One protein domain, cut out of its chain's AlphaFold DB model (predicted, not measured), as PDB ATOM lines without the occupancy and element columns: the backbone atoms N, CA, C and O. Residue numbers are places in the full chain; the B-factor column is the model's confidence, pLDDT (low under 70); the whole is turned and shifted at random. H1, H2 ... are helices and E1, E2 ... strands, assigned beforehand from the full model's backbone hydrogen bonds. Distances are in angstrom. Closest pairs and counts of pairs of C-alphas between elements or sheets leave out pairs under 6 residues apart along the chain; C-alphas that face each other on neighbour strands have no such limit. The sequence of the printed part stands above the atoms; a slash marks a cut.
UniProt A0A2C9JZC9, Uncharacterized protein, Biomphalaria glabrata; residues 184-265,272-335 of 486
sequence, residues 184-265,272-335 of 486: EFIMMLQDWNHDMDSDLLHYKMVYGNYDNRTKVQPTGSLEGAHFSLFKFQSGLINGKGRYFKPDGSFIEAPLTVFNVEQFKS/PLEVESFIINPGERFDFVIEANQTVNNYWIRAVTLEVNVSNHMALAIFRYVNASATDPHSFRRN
ATOM      1  N   GLU A 184     283.777 153.104 319.810       84.56
ATOM      2  CA  GLU A 184     285.104 153.623 320.119       84.56
ATOM      3  C   GLU A 184     285.444 154.781 319.189       84.56
ATOM      4  O   GLU A 184     285.144 154.756 317.992       84.56
ATOM      5  N   PHE A 185     286.119 155.785 319.740       89.75
ATOM      6  CA  PHE A 185     286.585 156.943 318.997       89.75
ATOM      7  C   PHE A 185     288.080 157.115 319.214       89.75
ATOM      8  O   PHE A 185     288.553 157.140 320.346       89.75
ATOM      9  N   ILE A 186     288.820 157.286 318.121       91.38
ATOM     10  CA  ILE A 186     290.247 157.590 318.178       91.38
ATOM     11  C   ILE A 186     290.412 159.103 318.322       91.38
ATOM     12  O   ILE A 186     289.862 159.878 317.529       91.38
ATOM     13  N   MET A 187     291.184 159.523 319.324       94.12
ATOM     14  CA  MET A 187     291.503 160.922 319.582       94.12
ATOM     15  C   MET A 187     293.019 161.117 319.630       94.12
ATOM     16  O   MET A 187     293.677 160.715 320.580       94.12
ATOM     17  N   MET A 188     293.561 161.773 318.608       93.88
ATOM     18  CA  MET A 188     294.942 162.240 318.571       93.88
ATOM     19  C   MET A 188     294.986 163.698 319.012       93.88
ATOM     20  O   MET A 188     294.380 164.558 318.367       93.88
ATOM     21  N   LEU A 189     295.711 163.962 320.094       94.19
ATOM     22  CA  LEU A 189     296.019 165.304 320.571       94.19
ATOM     23  C   LEU A 189     297.401 165.716 320.057       94.19
ATOM     24  O   LEU A 189     298.345 164.931 320.124       94.19
ATOM     25  N   GLN A 190     297.516 166.937 319.546       92.00
ATOM     26  CA  GLN A 190     298.773 167.478 319.040       92.00
ATOM     27  C   GLN A 190     298.902 168.956 319.417       92.00
ATOM     28  O   GLN A 190     297.928 169.709 319.319       92.00
ATOM     29  N   ASP A 191     300.097 169.386 319.808       90.50
ATOM     30  CA  ASP A 191     300.452 170.800 319.816       90.50
ATOM     31  C   ASP A 191     300.636 171.321 318.382       90.50
ATOM     32  O   ASP A 191     300.869 170.580 317.423       90.50
ATOM     33  N   TRP A 192     300.471 172.624 318.195       92.81
ATOM     34  CA  TRP A 192     300.568 173.209 316.870       92.81
ATOM     35  C   TRP A 192     301.249 174.556 316.893       92.81
ATOM     36  O   TRP A 192     300.971 175.414 317.735       92.81
ATOM     37  N   ASN A 193     302.128 174.727 315.907       90.81
ATOM     38  CA  ASN A 193     302.785 175.982 315.648       90.81
ATOM     39  C   ASN A 193     302.658 176.423 314.187       90.81
ATOM     40  O   ASN A 193     302.133 175.716 313.326       90.81
ATOM     41  N   HIS A 194     303.151 177.624 313.919       91.88
ATOM     42  CA  HIS A 194     303.128 178.284 312.615       91.88
ATOM     43  C   HIS A 194     304.509 178.353 311.953       91.88
ATOM     44  O   HIS A 194     304.715 179.130 311.019       91.88
ATOM     45  N   ASP A 195     305.471 177.557 312.422       88.06
ATOM     46  CA  ASP A 195     306.784 177.462 311.795       88.06
ATOM     47  C   ASP A 195     306.712 176.594 310.534       88.06
ATOM     48  O   ASP A 195     306.132 175.507 310.516       88.06
ATOM     49  N   MET A 196     307.304 177.096 309.452       82.69
ATOM     50  CA  MET A 196     307.197 176.514 308.108       82.69
ATOM     51  C   MET A 196     308.082 175.287 307.882       82.69
ATOM     52  O   MET A 196     307.990 174.663 306.831       82.69
ATOM     53  N   ASP A 197     308.984 174.982 308.812       85.56
ATOM     54  CA  ASP A 197     310.038 173.998 308.600       85.56
ATOM     55  C   ASP A 197     310.465 173.345 309.920       85.56
ATOM     56  O   ASP A 197     310.501 174.000 310.970       85.56
ATOM     57  N   SER A 198     310.780 172.050 309.859       82.00
ATOM     58  CA  SER A 198     311.221 171.252 311.003       82.00
ATOM     59  C   SER A 198     312.526 171.792 311.597       82.00
ATOM     60  O   SER A 198     312.634 171.964 312.816       82.00
ATOM     61  N   ASP A 199     313.497 172.131 310.753       84.06
ATOM     62  CA  ASP A 199     314.813 172.596 311.182       84.06
ATOM     63  C   ASP A 199     314.706 174.011 311.751       84.06
ATOM     64  O   ASP A 199     315.337 174.329 312.758       84.06
ATOM     65  N   LEU A 200     313.849 174.856 311.164       85.69
ATOM     66  CA  LEU A 200     313.558 176.178 311.721       85.69
ATOM     67  C   LEU A 200     313.000 176.079 313.143       85.69
ATOM     68  O   LEU A 200     313.480 176.792 314.027       85.69
ATOM     69  N   LEU A 201     312.007 175.211 313.362       83.75
ATOM     70  CA  LEU A 201     311.457 174.974 314.694       83.75
ATOM     71  C   LEU A 201     312.564 174.538 315.659       83.75
ATOM     72  O   LEU A 201     312.725 175.124 316.729       83.75
ATOM     73  N   HIS A 202     313.358 173.549 315.249       82.81
ATOM     74  CA  HIS A 202     314.466 173.034 316.042       82.81
ATOM     75  C   HIS A 202     315.446 174.148 316.442       82.81
ATOM     76  O   HIS A 202     315.745 174.339 317.621       82.81
ATOM     77  N   TYR A 203     315.897 174.950 315.478       84.88
ATOM     78  CA  TYR A 203     316.844 176.029 315.734       84.88
ATOM     79  C   TYR A 203     316.268 177.157 316.589       84.88
ATOM     80  O   TYR A 203     317.008 177.745 317.378       84.88
ATOM     81  N   LYS A 204     314.965 177.448 316.493       84.62
ATOM     82  CA  LYS A 204     314.301 178.400 317.395       84.62
ATOM     83  C   LYS A 204     314.255 177.897 318.833       84.62
ATOM     84  O   LYS A 204     314.421 178.695 319.751       84.62
ATOM     85  N   MET A 205     314.065 176.596 319.036       79.81
ATOM     86  CA  MET A 205     314.101 176.009 320.377       79.81
ATOM     87  C   MET A 205     315.508 176.068 320.983       79.81
ATOM     88  O   MET A 205     315.649 176.408 322.153       79.81
ATOM     89  N   VAL A 206     316.543 175.799 320.179       77.31
ATOM     90  CA  VAL A 206     317.945 175.786 320.631       77.31
ATOM     91  C   VAL A 206     318.490 177.201 320.845       77.31
ATOM     92  O   VAL A 206     318.932 177.544 321.935       77.31
ATOM     93  N   TYR A 207     318.454 178.050 319.817       82.12
ATOM     94  CA  TYR A 207     319.089 179.374 319.861       82.12
ATOM     95  C   TYR A 207     318.193 180.467 320.444       82.12
ATOM     96  O   TYR A 207     318.645 181.586 320.707       82.12
ATOM     97  N   GLY A 208     316.931 180.137 320.695       83.25
ATOM     98  CA  GLY A 208     315.939 181.039 321.233       83.25
ATOM     99  C   GLY A 208     314.996 181.587 320.174       83.25
ATOM    100  O   GLY A 208     315.353 181.830 319.019       83.25
ATOM    101  N   ASN A 209     313.767 181.823 320.613       84.88
ATOM    102  CA  ASN A 209     312.723 182.417 319.806       84.88
ATOM    103  C   ASN A 209     312.638 183.919 320.094       84.88
ATOM    104  O   ASN A 209     312.752 184.342 321.245       84.88
ATOM    105  N   TYR A 210     312.449 184.728 319.056       87.75
ATOM    106  CA  TYR A 210     312.389 186.180 319.168       87.75
ATOM    107  C   TYR A 210     311.107 186.698 318.527       87.75
ATOM    108  O   TYR A 210     310.860 186.461 317.346       87.75
ATOM    109  N   ASP A 211     310.331 187.455 319.295       85.25
ATOM    110  CA  ASP A 211     309.140 188.151 318.819       85.25
ATOM    111  C   ASP A 211     309.304 189.655 319.051       85.25
ATOM    112  O   ASP A 211     309.776 190.085 320.104       85.25
ATOM    113  N   ASN A 212     309.003 190.465 318.037       88.75
ATOM    114  CA  ASN A 212     309.175 191.921 318.056       88.75
ATOM    115  C   ASN A 212     310.511 192.412 318.679       88.75
ATOM    116  O   ASN A 212     310.538 193.319 319.510       88.75
ATOM    117  N   ARG A 213     311.640 191.800 318.279       90.50
ATOM    118  CA  ARG A 213     313.009 192.068 318.793       90.50
ATOM    119  C   ARG A 213     313.237 191.726 320.274       90.50
ATOM    120  O   ARG A 213     314.261 192.114 320.831       90.50
ATOM    121  N   THR A 214     312.337 190.979 320.899       90.38
ATOM    122  CA  THR A 214     312.476 190.493 322.277       90.38
ATOM    123  C   THR A 214     312.585 188.976 322.301       90.38
ATOM    124  O   THR A 214     311.868 188.297 321.571       90.38
ATOM    125  N   LYS A 215     313.506 188.433 323.110       87.81
ATOM    126  CA  LYS A 215     313.612 186.981 323.302       87.81
ATOM    127  C   LYS A 215     312.385 186.510 324.082       87.81
ATOM    128  O   LYS A 215     312.160 186.979 325.199       87.81
ATOM    129  N   VAL A 216     311.624 185.596 323.488       86.56
ATOM    130  CA  VAL A 216     310.507 184.912 324.141       86.56
ATOM    131  C   VAL A 216     311.074 184.123 325.315       86.56
ATOM    132  O   VAL A 216     312.059 183.397 325.163       86.56
ATOM    133  N   GLN A 217     310.491 184.323 326.491       84.94
ATOM    134  CA  GLN A 217     310.852 183.558 327.679       84.94
ATOM    135  C   GLN A 217     310.067 182.247 327.694       84.94
ATOM    136  O   GLN A 217     308.917 182.247 327.246       84.94
ATOM    137  N   PRO A 218     310.664 181.152 328.189       80.31
ATOM    138  CA  PRO A 218     309.921 179.920 328.391       80.31
ATOM    139  C   PRO A 218     308.773 180.164 329.374       80.31
ATOM    140  O   PRO A 218     308.884 180.977 330.297       80.31
ATOM    141  N   THR A 219     307.665 179.467 329.157       82.25
ATOM    142  CA  THR A 219     306.552 179.433 330.106       82.25
ATOM    143  C   THR A 219     306.887 178.470 331.241       82.25
ATOM    144  O   THR A 219     307.851 177.705 331.169       82.25
ATOM    145  N   GLY A 220     306.132 178.554 332.335       78.12
ATOM    146  CA  GLY A 220     306.360 177.736 333.524       78.12
ATOM    147  C   GLY A 220     305.179 176.829 333.839       78.12
ATOM    148  O   GLY A 220     304.054 177.120 333.433       78.12
ATOM    149  N   SER A 221     305.426 175.770 334.597       76.75
ATOM    150  CA  SER A 221     304.410 174.961 335.266       76.75
ATOM    151  C   SER A 221     304.103 175.498 336.670       76.75
ATOM    152  O   SER A 221     304.756 176.424 337.167       76.75
ATOM    153  N   LEU A 222     303.106 174.906 337.334       73.56
ATOM    154  CA  LEU A 222     302.703 175.275 338.695       73.56
ATOM    155  C   LEU A 222     303.815 175.042 339.733       73.56
ATOM    156  O   LEU A 222     303.934 175.817 340.682       73.56
ATOM    157  N   GLU A 223     304.649 174.019 339.553       67.12
ATOM    158  CA  GLU A 223     305.792 173.708 340.419       67.12
ATOM    159  C   GLU A 223     307.098 174.417 340.018       67.12
ATOM    160  O   GLU A 223     308.124 174.244 340.679       67.12
ATOM    161  N   GLY A 224     307.063 175.255 338.976       67.69
ATOM    162  CA  GLY A 224     308.196 176.083 338.559       67.69
ATOM    163  C   GLY A 224     309.183 175.407 337.606       67.69
ATOM    164  O   GLY A 224     310.315 175.882 337.465       67.69
ATOM    165  N   ALA A 225     308.777 174.314 336.953       68.44
ATOM    166  CA  ALA A 225     309.499 173.787 335.801       68.44
ATOM    167  C   ALA A 225     309.265 174.698 334.589       68.44
ATOM    168  O   ALA A 225     308.205 175.309 334.458       68.44
ATOM    169  N   HIS A 226     310.256 174.817 333.711       71.62
ATOM    170  CA  HIS A 226     310.116 175.571 332.467       71.62
ATOM    171  C   HIS A 226     309.718 174.637 331.324       71.62
ATOM    172  O   HIS A 226     310.351 173.596 331.127       71.62
ATOM    173  N   PHE A 227     308.723 175.044 330.542       75.44
ATOM    174  CA  PHE A 227     308.424 174.418 329.259       75.44
ATOM    175  C   PHE A 227     309.451 174.842 328.205       75.44
ATOM    176  O   PHE A 227     310.155 175.849 328.348       75.44
ATOM    177  N   SER A 228     309.569 174.042 327.146       73.56
ATOM    178  CA  SER A 228     310.484 174.337 326.045       73.56
ATOM    179  C   SER A 228     310.139 175.663 325.339       73.56
ATOM    180  O   SER A 228     309.048 176.212 325.470       73.56
ATOM    181  N   LEU A 229     311.071 176.192 324.535       79.00
ATOM    182  CA  LEU A 229     310.841 177.398 323.718       79.00
ATOM    183  C   LEU A 229     310.011 177.135 322.445       79.00
ATOM    184  O   LEU A 229     310.007 177.958 321.520       79.00
ATOM    185  N   PHE A 230     309.324 175.995 322.384       81.31
ATOM    186  CA  PHE A 230     308.341 175.718 321.350       81.31
ATOM    187  C   PHE A 230     307.262 176.809 321.361       81.31
ATOM    188  O   PHE A 230     306.657 177.106 322.390       81.31
ATOM    189  N   LYS A 231     307.015 177.437 320.206       84.25
ATOM    190  CA  LYS A 231     305.969 178.459 320.095       84.25
ATOM    191  C   LYS A 231     304.621 177.780 319.924       84.25
ATOM    192  O   LYS A 231     304.188 177.573 318.799       84.25
ATOM    193  N   PHE A 232     303.963 177.447 321.025       88.56
ATOM    194  CA  PHE A 232     302.591 176.962 320.970       88.56
ATOM    195  C   PHE A 232     301.670 178.075 320.446       88.56
ATOM    196  O   PHE A 232     301.649 179.179 320.990       88.56
ATOM    197  N   GLN A 233     300.932 177.807 319.368       90.56
ATOM    198  CA  GLN A 233     299.897 178.707 318.848       90.56
ATOM    199  C   GLN A 233     298.487 178.162 319.069       90.56
ATOM    200  O   GLN A 233     297.555 178.941 319.273       90.56
ATOM    201  N   SER A 234     298.315 176.845 319.004       93.31
ATOM    202  CA  SER A 234     297.025 176.183 319.184       93.31
ATOM    203  C   SER A 234     297.225 174.695 319.473       93.31
ATOM    204  O   SER A 234     298.302 174.145 319.259       93.31
ATOM    205  N   GLY A 235     296.183 174.039 319.982       94.19
ATOM    206  CA  GLY A 235     296.128 172.584 320.069       94.19
ATOM    207  C   GLY A 235     295.170 172.015 319.025       94.19
ATOM    208  O   GLY A 235     294.123 172.607 318.740       94.19
ATOM    209  N   LEU A 236     295.505 170.851 318.477       96.38
ATOM    210  CA  LEU A 236     294.685 170.122 317.514       96.38
ATOM    211  C   LEU A 236     294.160 168.828 318.133       96.38
ATOM    212  O   LEU A 236     294.911 168.073 318.743       96.38
ATOM    213  N   ILE A 237     292.879 168.539 317.903       97.00
ATOM    214  CA  ILE A 237     292.284 167.222 318.141       97.00
ATOM    215  C   ILE A 237     291.899 166.632 316.788       97.00
ATOM    216  O   ILE A 237     291.094 167.216 316.059       97.00
ATOM    217  N   ASN A 238     292.482 165.484 316.440       95.94
ATOM    218  CA  ASN A 238     292.374 164.861 315.115       95.94
ATOM    219  C   ASN A 238     292.666 165.863 313.981       95.94
ATOM    220  O   ASN A 238     291.956 165.914 312.976       95.94
ATOM    221  N   GLY A 239     293.701 166.691 314.173       95.75
ATOM    222  CA  GLY A 239     294.203 167.619 313.153       95.75
ATOM    223  C   GLY A 239     293.360 168.875 312.971       95.75
ATOM    224  O   GLY A 239     293.564 169.615 312.012       95.75
ATOM    225  N   LYS A 240     292.406 169.115 313.875       97.12
ATOM    226  CA  LYS A 240     291.515 170.273 313.849       97.12
ATOM    227  C   LYS A 240     291.578 171.033 315.163       97.12
ATOM    228  O   LYS A 240     291.480 170.437 316.233       97.12
ATOM    229  N   GLY A 241     291.707 172.346 315.072       95.88
ATOM    230  CA  GLY A 241     291.738 173.255 316.210       95.88
ATOM    231  C   GLY A 241     291.280 174.649 315.806       95.88
ATOM    232  O   GLY A 241     290.725 174.844 314.726       95.88
ATOM    233  N   ARG A 242     291.509 175.630 316.678       94.75
ATOM    234  CA  ARG A 242     291.240 177.044 316.389       94.75
ATOM    235  C   ARG A 242     292.419 177.891 316.814       94.75
ATOM    236  O   ARG A 242     292.910 177.754 317.932       94.75
ATOM    237  N   TYR A 243     292.834 178.787 315.930       94.44
ATOM    238  CA  TYR A 243     293.853 179.771 316.247       94.44
ATOM    239  C   TYR A 243     293.243 180.939 317.026       94.44
ATOM    240  O   TYR A 243     292.384 181.658 316.502       94.44
ATOM    241  N   PHE A 244     293.702 181.134 318.263       91.88
ATOM    242  CA  PHE A 244     293.351 182.276 319.103       91.88
ATOM    243  C   PHE A 244     294.395 183.381 318.935       91.88
ATOM    244  O   PHE A 244     295.592 183.176 319.132       91.88
ATOM    245  N   LYS A 245     293.938 184.571 318.557       89.56
ATOM    246  CA  LYS A 245     294.785 185.743 318.360       89.56
ATOM    247  C   LYS A 245     295.061 186.439 319.700       89.56
ATOM    248  O   LYS A 245     294.259 186.329 320.630       89.56
ATOM    249  N   PRO A 246     296.147 187.229 319.797       84.00
ATOM    250  CA  PRO A 246     296.479 187.969 321.019       84.00
ATOM    251  C   PRO A 246     295.401 188.955 321.495       84.00
ATOM    252  O   PRO A 246     295.388 189.327 322.662       84.00
ATOM    253  N   ASP A 247     294.499 189.386 320.608       87.75
ATOM    254  CA  ASP A 247     293.368 190.265 320.934       87.75
ATOM    255  C   ASP A 247     292.145 189.515 321.503       87.75
ATOM    256  O   ASP A 247     291.123 190.136 321.797       87.75
ATOM    257  N   GLY A 248     292.238 188.191 321.666       84.94
ATOM    258  CA  GLY A 248     291.168 187.322 322.156       84.94
ATOM    259  C   GLY A 248     290.171 186.876 321.083       84.94
ATOM    260  O   GLY A 248     289.315 186.037 321.366       84.94
ATOM    261  N   SER A 249     290.271 187.388 319.852       91.31
ATOM    262  CA  SER A 249     289.504 186.857 318.722       91.31
ATOM    263  C   SER A 249     290.080 185.518 318.257       91.31
ATOM    264  O   SER A 249     291.237 185.196 318.522       91.31
ATOM    265  N   PHE A 250     289.290 184.710 317.555       92.44
ATOM    266  CA  PHE A 250     289.743 183.419 317.040       92.44
ATOM    267  C   PHE A 250     289.216 183.157 315.633       92.44
ATOM    268  O   PHE A 250     288.251 183.779 315.190       92.44
ATOM    269  N   ILE A 251     289.870 182.239 314.923       93.31
ATOM    270  CA  ILE A 251     289.414 181.773 313.612       93.31
ATOM    271  C   ILE A 251     288.405 180.641 313.811       93.31
ATOM    272  O   ILE A 251     288.688 179.647 314.479       93.31
ATOM    273  N   GLU A 252     287.221 180.772 313.214       92.06
ATOM    274  CA  GLU A 252     286.130 179.793 313.308       92.06
ATOM    275  C   GLU A 252     286.342 178.597 312.362       92.06
ATOM    276  O   GLU A 252     285.500 178.284 311.518       92.06
ATOM    277  N   ALA A 253     287.487 177.930 312.497       94.50
ATOM    278  CA  ALA A 253     287.803 176.701 311.782       94.50
ATOM    279  C   ALA A 253     286.891 175.537 312.207       94.50
ATOM    280  O   ALA A 253     286.437 175.492 313.363       94.50
ATOM    281  N   PRO A 254     286.598 174.593 311.287       94.12
ATOM    282  CA  PRO A 254     285.870 173.377 311.627       94.12
ATOM    283  C   PRO A 254     286.641 172.583 312.683       94.12
ATOM    284  O   PRO A 254     287.838 172.350 312.548       94.12
ATOM    285  N   LEU A 255     285.929 172.116 313.705       94.81
ATOM    286  CA  LEU A 255     286.478 171.263 314.754       94.81
ATOM    287  C   LEU A 255     286.130 169.795 314.514       94.81
ATOM    288  O   LEU A 255     285.211 169.463 313.759       94.81
ATOM    289  N   THR A 256     286.854 168.908 315.188       93.00
ATOM    290  CA  THR A 256     286.474 167.497 315.281       93.00
ATOM    291  C   THR A 256     285.179 167.370 316.079       93.00
ATOM    292  O   THR A 256     285.036 167.976 317.143       93.00
ATOM    293  N   VAL A 257     284.224 166.601 315.548       88.69
ATOM    294  CA  VAL A 257     282.923 166.346 316.177       88.69
ATOM    295  C   VAL A 257     282.774 164.849 316.413       88.69
ATOM    296  O   VAL A 257     282.769 164.075 315.457       88.69
ATOM    297  N   PHE A 258     282.617 164.458 317.672       88.75
ATOM    298  CA  PHE A 258     282.281 163.099 318.081       88.75
ATOM    299  C   PHE A 258     280.771 163.031 318.301       88.75
ATOM    300  O   PHE A 258     280.249 163.712 319.186       88.75
ATOM    301  N   ASN A 259     280.063 162.275 317.461       83.81
ATOM    302  CA  ASN A 259     278.619 162.094 317.601       83.81
ATOM    303  C   ASN A 259     278.347 160.881 318.487       83.81
ATOM    304  O   ASN A 259     278.878 159.814 318.209       83.81
ATOM    305  N   VAL A 260     277.514 161.039 319.515       81.88
ATOM    306  CA  VAL A 260     277.212 159.968 320.472       81.88
ATOM    307  C   VAL A 260     275.718 159.775 320.694       81.88
ATOM    308  O   VAL A 260     274.923 160.719 320.656       81.88
ATOM    309  N   GLU A 261     275.332 158.533 320.959       78.69
ATOM    310  CA  GLU A 261     273.976 158.164 321.362       78.69
ATOM    311  C   GLU A 261     273.849 158.146 322.891       78.69
ATOM    312  O   GLU A 261     274.794 157.812 323.605       78.69
ATOM    313  N   GLN A 262     272.672 158.508 323.405       75.94
ATOM    314  CA  GLN A 262     272.427 158.574 324.845       75.94
ATOM    315  C   GLN A 262     272.379 157.168 325.475       75.94
ATOM    316  O   GLN A 262     271.822 156.243 324.887       75.94
ATOM    317  N   PHE A 263     272.898 157.036 326.700       63.50
ATOM    318  CA  PHE A 263     272.844 155.826 327.541       63.50
ATOM    319  C   PHE A 263     273.588 154.588 327.014       63.50
ATOM    320  O   PHE A 263     273.199 153.457 327.307       63.50
ATOM    321  N   LYS A 264     274.698 154.771 326.293       57.12
ATOM    322  CA  LYS A 264     275.682 153.693 326.117       57.12
ATOM    323  C   LYS A 264     276.667 153.704 327.296       57.12
ATOM    324  O   LYS A 264     277.389 154.682 327.467       57.12
ATOM    325  N   SER A 265     276.709 152.633 328.092       49.56
ATOM    326  CA  SER A 265     277.754 152.395 329.105       49.56
ATOM    327  C   SER A 265     278.074 150.912 329.217       49.56
ATOM    328  O   SER A 265     277.201 150.156 329.620       49.56
ATOM    329  N   PRO A 272     287.390 151.080 337.333       66.44
ATOM    330  CA  PRO A 272     287.153 152.389 336.753       66.44
ATOM    331  C   PRO A 272     287.375 153.457 337.824       66.44
ATOM    332  O   PRO A 272     286.599 153.570 338.774       66.44
ATOM    333  N   LEU A 273     288.437 154.245 337.663       73.88
ATOM    334  CA  LEU A 273     288.635 155.458 338.437       73.88
ATOM    335  C   LEU A 273     287.852 156.580 337.756       73.88
ATOM    336  O   LEU A 273     288.257 157.096 336.715       73.88
ATOM    337  N   GLU A 274     286.714 156.944 338.337       83.50
ATOM    338  CA  GLU A 274     285.928 158.078 337.861       83.50
ATOM    339  C   GLU A 274     286.649 159.384 338.209       83.50
ATOM    340  O   GLU A 274     286.788 159.740 339.380       83.50
ATOM    341  N   VAL A 275     287.119 160.095 337.185       88.19
ATOM    342  CA  VAL A 275     287.844 161.365 337.320       88.19
ATOM    343  C   VAL A 275     287.141 162.479 336.560       88.19
ATOM    344  O   VAL A 275     286.410 162.242 335.602       88.19
ATOM    345  N   GLU A 276     287.378 163.721 336.977       90.81
ATOM    346  CA  GLU A 276     286.882 164.906 336.273       90.81
ATOM    347  C   GLU A 276     287.744 165.238 335.052       90.81
ATOM    348  O   GLU A 276     287.230 165.668 334.022       90.81
ATOM    349  N   SER A 277     289.053 165.033 335.170       91.44
ATOM    350  CA  SER A 277     290.018 165.191 334.088       91.44
ATOM    351  C   SER A 277     291.261 164.344 334.361       91.44
ATOM    352  O   SER A 277     291.448 163.806 335.454       91.44
ATOM    353  N   PHE A 278     292.118 164.203 333.360       89.69
ATOM    354  CA  PHE A 278     293.426 163.578 333.499       89.69
ATOM    355  C   PHE A 278     294.464 164.405 332.748       89.69
ATOM    356  O   PHE A 278     294.136 165.125 331.801       89.69
ATOM    357  N   ILE A 279     295.708 164.318 333.200       86.81
ATOM    358  CA  ILE A 279     296.861 164.911 332.531       86.81
ATOM    359  C   ILE A 279     297.446 163.859 331.586       86.81
ATOM    360  O   ILE A 279     297.496 162.679 331.919       86.81
ATOM    361  N   ILE A 280     297.859 164.278 330.396       84.25
ATOM    362  CA  ILE A 280     298.509 163.416 329.409       84.25
ATOM    363  C   ILE A 280     299.798 164.091 328.950       84.25
ATOM    364  O   ILE A 280     299.776 165.254 328.545       84.25
ATOM    365  N   ASN A 281     300.911 163.372 329.046       83.06
ATOM    366  CA  ASN A 281     302.224 163.818 328.584       83.06
ATOM    367  C   ASN A 281     302.491 163.322 327.151       83.06
ATOM    368  O   ASN A 281     301.837 162.380 326.687       83.06
ATOM    369  N   PRO A 282     303.460 163.903 326.422       80.69
ATOM    370  CA  PRO A 282     303.793 163.429 325.083       80.69
ATOM    371  C   PRO A 282     304.161 161.942 325.057       80.69
ATOM    372  O   PRO A 282     304.969 161.458 325.848       80.69
ATOM    373  N   GLY A 283     303.560 161.215 324.117       78.81
ATOM    374  CA  GLY A 283     303.752 159.774 323.944       78.81
ATOM    375  C   GLY A 283     302.921 158.883 324.867       78.81
ATOM    376  O   GLY A 283     302.816 157.679 324.615       78.81
ATOM    377  N   GLU A 284     302.264 159.441 325.884       82.75
ATOM    378  CA  GLU A 284     301.284 158.696 326.671       82.75
ATOM    379  C   GLU A 284     299.997 158.450 325.878       82.75
ATOM    380  O   GLU A 284     299.667 159.151 324.920       82.75
ATOM    381  N   ARG A 285     299.272 157.403 326.272       85.31
ATOM    382  CA  ARG A 285     297.970 157.042 325.713       85.31
ATOM    383  C   ARG A 285     297.052 156.656 326.859       85.31
ATOM    384  O   ARG A 285     297.487 156.004 327.804       85.31
ATOM    385  N   PHE A 286     295.788 157.042 326.742       84.94
ATOM    386  CA  PHE A 286     294.739 156.681 327.683       84.94
ATOM    387  C   PHE A 286     293.543 156.148 326.912       84.94
ATOM    388  O   PHE A 286     293.020 156.835 326.036       84.94
ATOM    389  N   ASP A 287     293.085 154.967 327.305       83.38
ATOM    390  CA  ASP A 287     291.768 154.469 326.941       83.38
ATOM    391  C   ASP A 287     290.826 154.792 328.106       83.38
ATOM    392  O   ASP A 287     291.047 154.371 329.244       83.38
ATOM    393  N   PHE A 288     289.799 155.599 327.847       84.44
ATOM    394  CA  PHE A 288     288.831 156.022 328.855       84.44
ATOM    395  C   PHE A 288     287.408 155.897 328.318       84.44
ATOM    396  O   PHE A 288     287.161 155.979 327.116       84.44
ATOM    397  N   VAL A 289     286.456 155.717 329.231       82.38
ATOM    398  CA  VAL A 289     285.038 155.572 328.897       82.38
ATOM    399  C   VAL A 289     284.287 156.812 329.346       82.38
ATOM    400  O   VAL A 289     284.435 157.265 330.478       82.38
ATOM    401  N   ILE A 290     283.452 157.341 328.454       84.38
ATOM    402  CA  ILE A 290     282.491 158.396 328.765       84.38
ATOM    403  C   ILE A 290     281.096 157.785 328.722       84.38
ATOM    404  O   ILE A 290     280.683 157.242 327.699       84.38
ATOM    405  N   GLU A 291     280.336 157.931 329.805       86.19
ATOM    406  CA  GLU A 291     278.911 157.619 329.789       86.19
ATOM    407  C   GLU A 291     278.111 158.822 329.265       86.19
ATOM    408  O   GLU A 291     278.054 159.889 329.879       86.19
ATOM    409  N   ALA A 292     277.451 158.646 328.120       88.19
ATOM    410  CA  ALA A 292     276.619 159.674 327.499       88.19
ATOM    411  C   ALA A 292     275.223 159.762 328.161       88.19
ATOM    412  O   ALA A 292     274.200 159.473 327.541       88.19
ATOM    413  N   ASN A 293     275.171 160.129 329.446       87.50
ATOM    414  CA  ASN A 293     273.941 160.212 330.255       87.50
ATOM    415  C   ASN A 293     273.417 161.650 330.475       87.50
ATOM    416  O   ASN A 293     272.461 161.857 331.223       87.50
ATOM    417  N   GLN A 294     274.030 162.647 329.835       89.81
ATOM    418  CA  GLN A 294     273.665 164.057 329.985       89.81
ATOM    419  C   GLN A 294     272.483 164.441 329.082       89.81
ATOM    420  O   GLN A 294     271.961 163.631 328.310       89.81
ATOM    421  N   THR A 295     272.017 165.688 329.199       92.94
ATOM    422  CA  THR A 295     270.962 166.215 328.328       92.94
ATOM    423  C   THR A 295     271.437 166.281 326.874       92.94
ATOM    424  O   THR A 295     272.595 166.574 326.597       92.94
ATOM    425  N   VAL A 296     270.539 166.013 325.920       94.44
ATOM    426  CA  VAL A 296     270.868 166.062 324.486       94.44
ATOM    427  C   VAL A 296     271.265 167.491 324.104       94.44
ATOM    428  O   VAL A 296     270.417 168.378 324.004       94.44
ATOM    429  N   ASN A 297     272.569 167.720 323.934       95.56
ATOM    430  CA  ASN A 297     273.157 169.010 323.581       95.56
ATOM    431  C   ASN A 297     274.582 168.828 323.010       95.56
ATOM    432  O   ASN A 297     275.039 167.709 322.770       95.56
ATOM    433  N   ASN A 298     275.284 169.936 322.786       96.31
ATOM    434  CA  ASN A 298     276.692 169.989 322.419       96.31
ATOM    435  C   ASN A 298     277.549 170.285 323.658       96.31
ATOM    436  O   ASN A 298     277.261 171.219 324.413       96.31
ATOM    437  N   TYR A 299     278.641 169.540 323.826       96.12
ATOM    438  CA  TYR A 299     279.596 169.664 324.926       96.12
ATOM    439  C   TYR A 299     281.019 169.867 324.400       96.12
ATOM    440  O   TYR A 299     281.377 169.356 323.341       96.12
ATOM    441  N   TRP A 300     281.829 170.647 325.116       96.56
ATOM    442  CA  TRP A 300     283.235 170.836 324.777       96.56
ATOM    443  C   TRP A 300     284.068 169.670 325.294       96.56
ATOM    444  O   TRP A 300     284.026 169.368 326.484       96.56
ATOM    445  N   ILE A 301     284.901 169.112 324.424       95.31
ATOM    446  CA  ILE A 301     286.120 168.400 324.811       95.31
ATOM    447  C   ILE A 301     287.242 169.433 324.810       95.31
ATOM    448  O   ILE A 301     287.367 170.211 323.858       95.31
ATOM    449  N   ARG A 302     288.024 169.477 325.890       94.69
ATOM    450  CA  ARG A 302     289.080 170.474 326.086       94.69
ATOM    451  C   ARG A 302     290.358 169.781 326.525       94.69
ATOM    452  O   ARG A 302     290.336 169.068 327.521       94.69
ATOM    453  N   ALA A 303     291.451 170.068 325.837       94.31
ATOM    454  CA  ALA A 303     292.796 169.855 326.353       94.31
ATOM    455  C   ALA A 303     293.412 171.233 326.588       94.31
ATOM    456  O   ALA A 303     293.389 172.068 325.687       94.31
ATOM    457  N   VAL A 304     293.891 171.506 327.796       91.50
ATOM    458  CA  VAL A 304     294.469 172.804 328.176       91.50
ATOM    459  C   VAL A 304     295.890 172.554 328.640       91.50
ATOM    460  O   VAL A 304     296.142 171.538 329.288       91.50
ATOM    461  N   THR A 305     296.813 173.450 328.296       88.31
ATOM    462  CA  THR A 305     298.198 173.316 328.747       88.31
ATOM    463  C   THR A 305     298.295 173.508 330.264       88.31
ATOM    464  O   THR A 305     297.459 174.163 330.888       88.31
ATOM    465  N   LEU A 306     299.333 172.929 330.869       84.94
ATOM    466  CA  LEU A 306     299.670 173.126 332.287       84.94
ATOM    467  C   LEU A 306     300.472 174.422 332.520       84.94
ATOM    468  O   LEU A 306     300.997 174.646 333.610       84.94
ATOM    469  N   GLU A 307     300.587 175.263 331.489       84.94
ATOM    470  CA  GLU A 307     301.311 176.527 331.538       84.94
ATOM    471  C   GLU A 307     300.615 177.527 332.460       84.94
ATOM    472  O   GLU A 307     299.407 177.760 332.383       84.94
ATOM    473  N   VAL A 308     301.398 178.188 333.307       84.06
ATOM    474  CA  VAL A 308     300.902 179.264 334.163       84.06
ATOM    475  C   VAL A 308     300.984 180.611 333.457       84.06
ATOM    476  O   VAL A 308     301.917 180.890 332.709       84.06
ATOM    477  N   ASN A 309     300.023 181.492 333.749       82.75
ATOM    478  CA  ASN A 309     299.928 182.847 333.186       82.75
ATOM    479  C   ASN A 309     299.776 182.903 331.656       82.75
ATOM    480  O   ASN A 309     300.013 183.948 331.049       82.75
ATOM    481  N   VAL A 310     299.342 181.804 331.042       84.25
ATOM    482  CA  VAL A 310     299.032 181.732 329.617       84.25
ATOM    483  C   VAL A 310     297.530 181.544 329.441       84.25
ATOM    484  O   VAL A 310     296.878 180.833 330.201       84.25
ATOM    485  N   SER A 311     296.960 182.222 328.448       81.00
ATOM    486  CA  SER A 311     295.543 182.096 328.102       81.00
ATOM    487  C   SER A 311     295.401 181.578 326.678       81.00
ATOM    488  O   SER A 311     296.256 181.839 325.835       81.00
ATOM    489  N   ASN A 312     294.312 180.857 326.411       83.44
ATOM    490  CA  ASN A 312     293.948 180.337 325.087       83.44
ATOM    491  C   ASN A 312     294.897 179.280 324.489       83.44
ATOM    492  O   ASN A 312     294.725 178.898 323.333       83.44
ATOM    493  N   HIS A 313     295.847 178.754 325.266       89.75
ATOM    494  CA  HIS A 313     296.630 177.585 324.876       89.75
ATOM    495  C   HIS A 313     295.825 176.312 325.145       89.75
ATOM    496  O   HIS A 313     295.840 175.741 326.237       89.75
ATOM    497  N   MET A 314     295.022 175.920 324.156       92.56
ATOM    498  CA  MET A 314     294.124 174.781 324.285       92.56
ATOM    499  C   MET A 314     293.801 174.126 322.942       92.56
ATOM    500  O   MET A 314     293.858 174.763 321.888       92.56
ATOM    501  N   ALA A 315     293.394 172.861 323.003       95.00
ATOM    502  CA  ALA A 315     292.736 172.139 321.925       95.00
ATOM    503  C   ALA A 315     291.242 171.982 322.240       95.00
ATOM    504  O   ALA A 315     290.856 171.739 323.389       95.00
ATOM    505  N   LEU A 316     290.401 172.103 321.212       95.69
ATOM    506  CA  LEU A 316     288.948 171.998 321.328       95.69
ATOM    507  C   LEU A 316     288.397 170.955 320.360       95.69
ATOM    508  O   LEU A 316     288.776 170.911 319.194       95.69
ATOM    509  N   ALA A 317     287.435 170.173 320.832       96.88
ATOM    510  CA  ALA A 317     286.575 169.344 319.997       96.88
ATOM    511  C   ALA A 317     285.142 169.369 320.535       96.88
ATOM    512  O   ALA A 317     284.881 169.803 321.660       96.88
ATOM    513  N   ILE A 318     284.193 168.934 319.713       96.75
ATOM    514  CA  ILE A 318     282.769 168.945 320.044       96.75
ATOM    515  C   ILE A 318     282.321 167.511 320.312       96.75
ATOM    516  O   ILE A 318     282.423 166.649 319.445       96.75
ATOM    517  N   PHE A 319     281.771 167.275 321.494       94.81
ATOM    518  CA  PHE A 319     281.031 166.067 321.834       94.81
ATOM    519  C   PHE A 319     279.538 166.350 321.645       94.81
ATOM    520  O   PHE A 319     278.953 167.161 322.369       94.81
ATOM    521  N   ARG A 320     278.924 165.757 320.620       95.25
ATOM    522  CA  ARG A 320     277.566 166.077 320.165       95.25
ATOM    523  C   ARG A 320     276.649 164.878 320.336       95.25
ATOM    524  O   ARG A 320     276.890 163.824 319.761       95.25
ATOM    525  N   TYR A 321     275.543 165.057 321.050       93.56
ATOM    526  CA  TYR A 321     274.493 164.044 321.059       93.56
ATOM    527  C   TYR A 321     273.790 163.986 319.701       93.56
ATOM    528  O   TYR A 321     273.502 165.025 319.097       93.56
ATOM    529  N   VAL A 322     273.470 162.780 319.231       91.06
ATOM    530  CA  VAL A 322     272.628 162.593 318.042       91.06
ATOM    531  C   VAL A 322     271.319 163.377 318.228       91.06
ATOM    532  O   VAL A 322     270.705 163.341 319.293       91.06
ATOM    533  N   ASN A 323     270.905 164.103 317.184       91.12
ATOM    534  CA  ASN A 323     269.773 165.047 317.152       91.12
ATOM    535  C   ASN A 323     269.987 166.418 317.826       91.12
ATOM    536  O   ASN A 323     269.077 167.248 317.783       91.12
ATOM    537  N   ALA A 324     271.157 166.712 318.401       93.38
ATOM    538  CA  ALA A 324     271.478 168.074 318.830       93.38
ATOM    539  C   ALA A 324     271.734 169.003 317.623       93.38
ATOM    540  O   ALA A 324     272.121 168.562 316.537       93.38
ATOM    541  N   SER A 325     271.536 170.312 317.807       93.44
ATOM    542  CA  SER A 325     271.796 171.307 316.761       93.44
ATOM    543  C   SER A 325     273.274 171.344 316.371       93.44
ATOM    544  O   SER A 325     274.155 171.195 317.217       93.44
ATOM    545  N   ALA A 326     273.564 171.612 315.097       90.75
ATOM    546  CA  ALA A 326     274.928 171.744 314.592       90.75
ATOM    547  C   ALA A 326     275.556 173.107 314.951       90.75
ATOM    548  O   ALA A 326     275.880 173.905 314.077       90.75
ATOM    549  N   THR A 327     275.696 173.380 316.248       93.50
ATOM    550  CA  THR A 327     276.242 174.625 316.807       93.50
ATOM    551  C   THR A 327     277.397 174.333 317.759       93.50
ATOM    552  O   THR A 327     277.562 173.198 318.222       93.50
ATOM    553  N   ASP A 328     278.191 175.361 318.055       93.81
ATOM    554  CA  ASP A 328     279.237 175.275 319.069       93.81
ATOM    555  C   ASP A 328     278.635 175.049 320.471       93.81
ATOM    556  O   ASP A 328     277.562 175.578 320.781       93.81
ATOM    557  N   PRO A 329     279.303 174.265 321.336       95.00
ATOM    558  CA  PRO A 329     278.906 174.113 322.728       95.00
ATOM    559  C   PRO A 329     278.986 175.414 323.547       95.00
ATOM    560  O   PRO A 329     279.889 176.235 323.385       95.00
ATOM    561  N   HIS A 330     278.115 175.529 324.550       93.00
ATOM    562  CA  HIS A 330     278.184 176.558 325.604       93.00
ATOM    563  C   HIS A 330     278.475 175.959 326.991       93.00
ATOM    564  O   HIS A 330     278.191 176.571 328.016       93.00
ATOM    565  N   SER A 331     278.999 174.733 327.034       92.88
ATOM    566  CA  SER A 331     279.374 174.063 328.283       92.88
ATOM    567  C   SER A 331     280.634 174.681 328.896       92.88
ATOM    568  O   SER A 331     281.454 175.277 328.200       92.88
ATOM    569  N   PHE A 332     280.803 174.528 330.207       90.31
ATOM    570  CA  PHE A 332     281.980 174.985 330.947       90.31
ATOM    571  C   PHE A 332     282.497 173.856 331.831       90.31
ATOM    572  O   PHE A 332     281.731 172.970 332.213       90.31
ATOM    573  N   ARG A 333     283.794 173.902 332.162       88.94
ATOM    574  CA  ARG A 333     284.371 173.009 333.171       88.94
ATOM    575  C   ARG A 333     283.614 173.195 334.488       88.94
ATOM    576  O   ARG A 333     283.249 174.320 334.840       88.94
ATOM    577  N   ARG A 334     283.380 172.097 335.206       87.62
ATOM    578  CA  ARG A 334     282.802 172.126 336.553       87.62
ATOM    579  C   ARG A 334     283.668 172.994 337.469       87.62
ATOM    580  O   ARG A 334     284.891 172.926 337.415       87.62
ATOM    581  N   ASN A 335     283.032 173.796 338.320       88.56
ATOM    582  CA  ASN A 335     283.754 174.593 339.306       88.56
ATOM    583  C   ASN A 335     284.059 173.745 340.550       88.56
ATOM    584  O   ASN A 335     283.133 173.296 341.227       88.56
TER     585      ASN A 335
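What this domain is: This is residues 184 to 265 and 272 to 335 of the 486 residues of an uncharacterized protein of Biomphalaria glabrata (UniProt A0A2C9JZC9). With little regular structure, this is mostly loops round a small core of strands: the pair E1 and E2, with E2 close by E5 of the mixed sheet E3, E5, E4, and H1 far out at one end. The printed part has 146 residues, 37 of them in named elements, in the order E1, H1, E2, E3, E4, E5, class mixed. It is elongated, 53 by 33 by 30 A, and only just compact, close to loose, with a radius of gyration of the C-alphas of 17.4 A.

Where its parts are: E1, residues 189 to 192, begins at C-alpha (296.019, 165.304, 320.571). H1 is residues 198 to 207, 14.4 A; E2 234 to 237; E3 257 to 260; E4 298 to 304, 18.9 A; E5 314 to 321, 22.6 A, ending at C-alpha (274.493, 164.044, 321.059).

How they stand to each other: E1 and E2 are antiparallel, N 190 and O 236 within hydrogen-bond range at 3.0 A. The closest C-alphas of E2 and E5, Gly 235 and Ala 315, are 3.9 A apart. E5 is parallel to E3, N 258 to O 318 2.8 A, and forms an antiparallel hairpin with E4, N 301 to O 317 2.8 A. H1, not on this sheet, has every O i to N i+4 pair within range.

The domain as a whole: Residues 266 to 271 are not printed; C-alphas 265 and 272 are 12.1 A apart. The links H1 to E2 and E2 to E3 are long. Residues 223 to 225, 263 to 265 and 272 have pLDDT under 70.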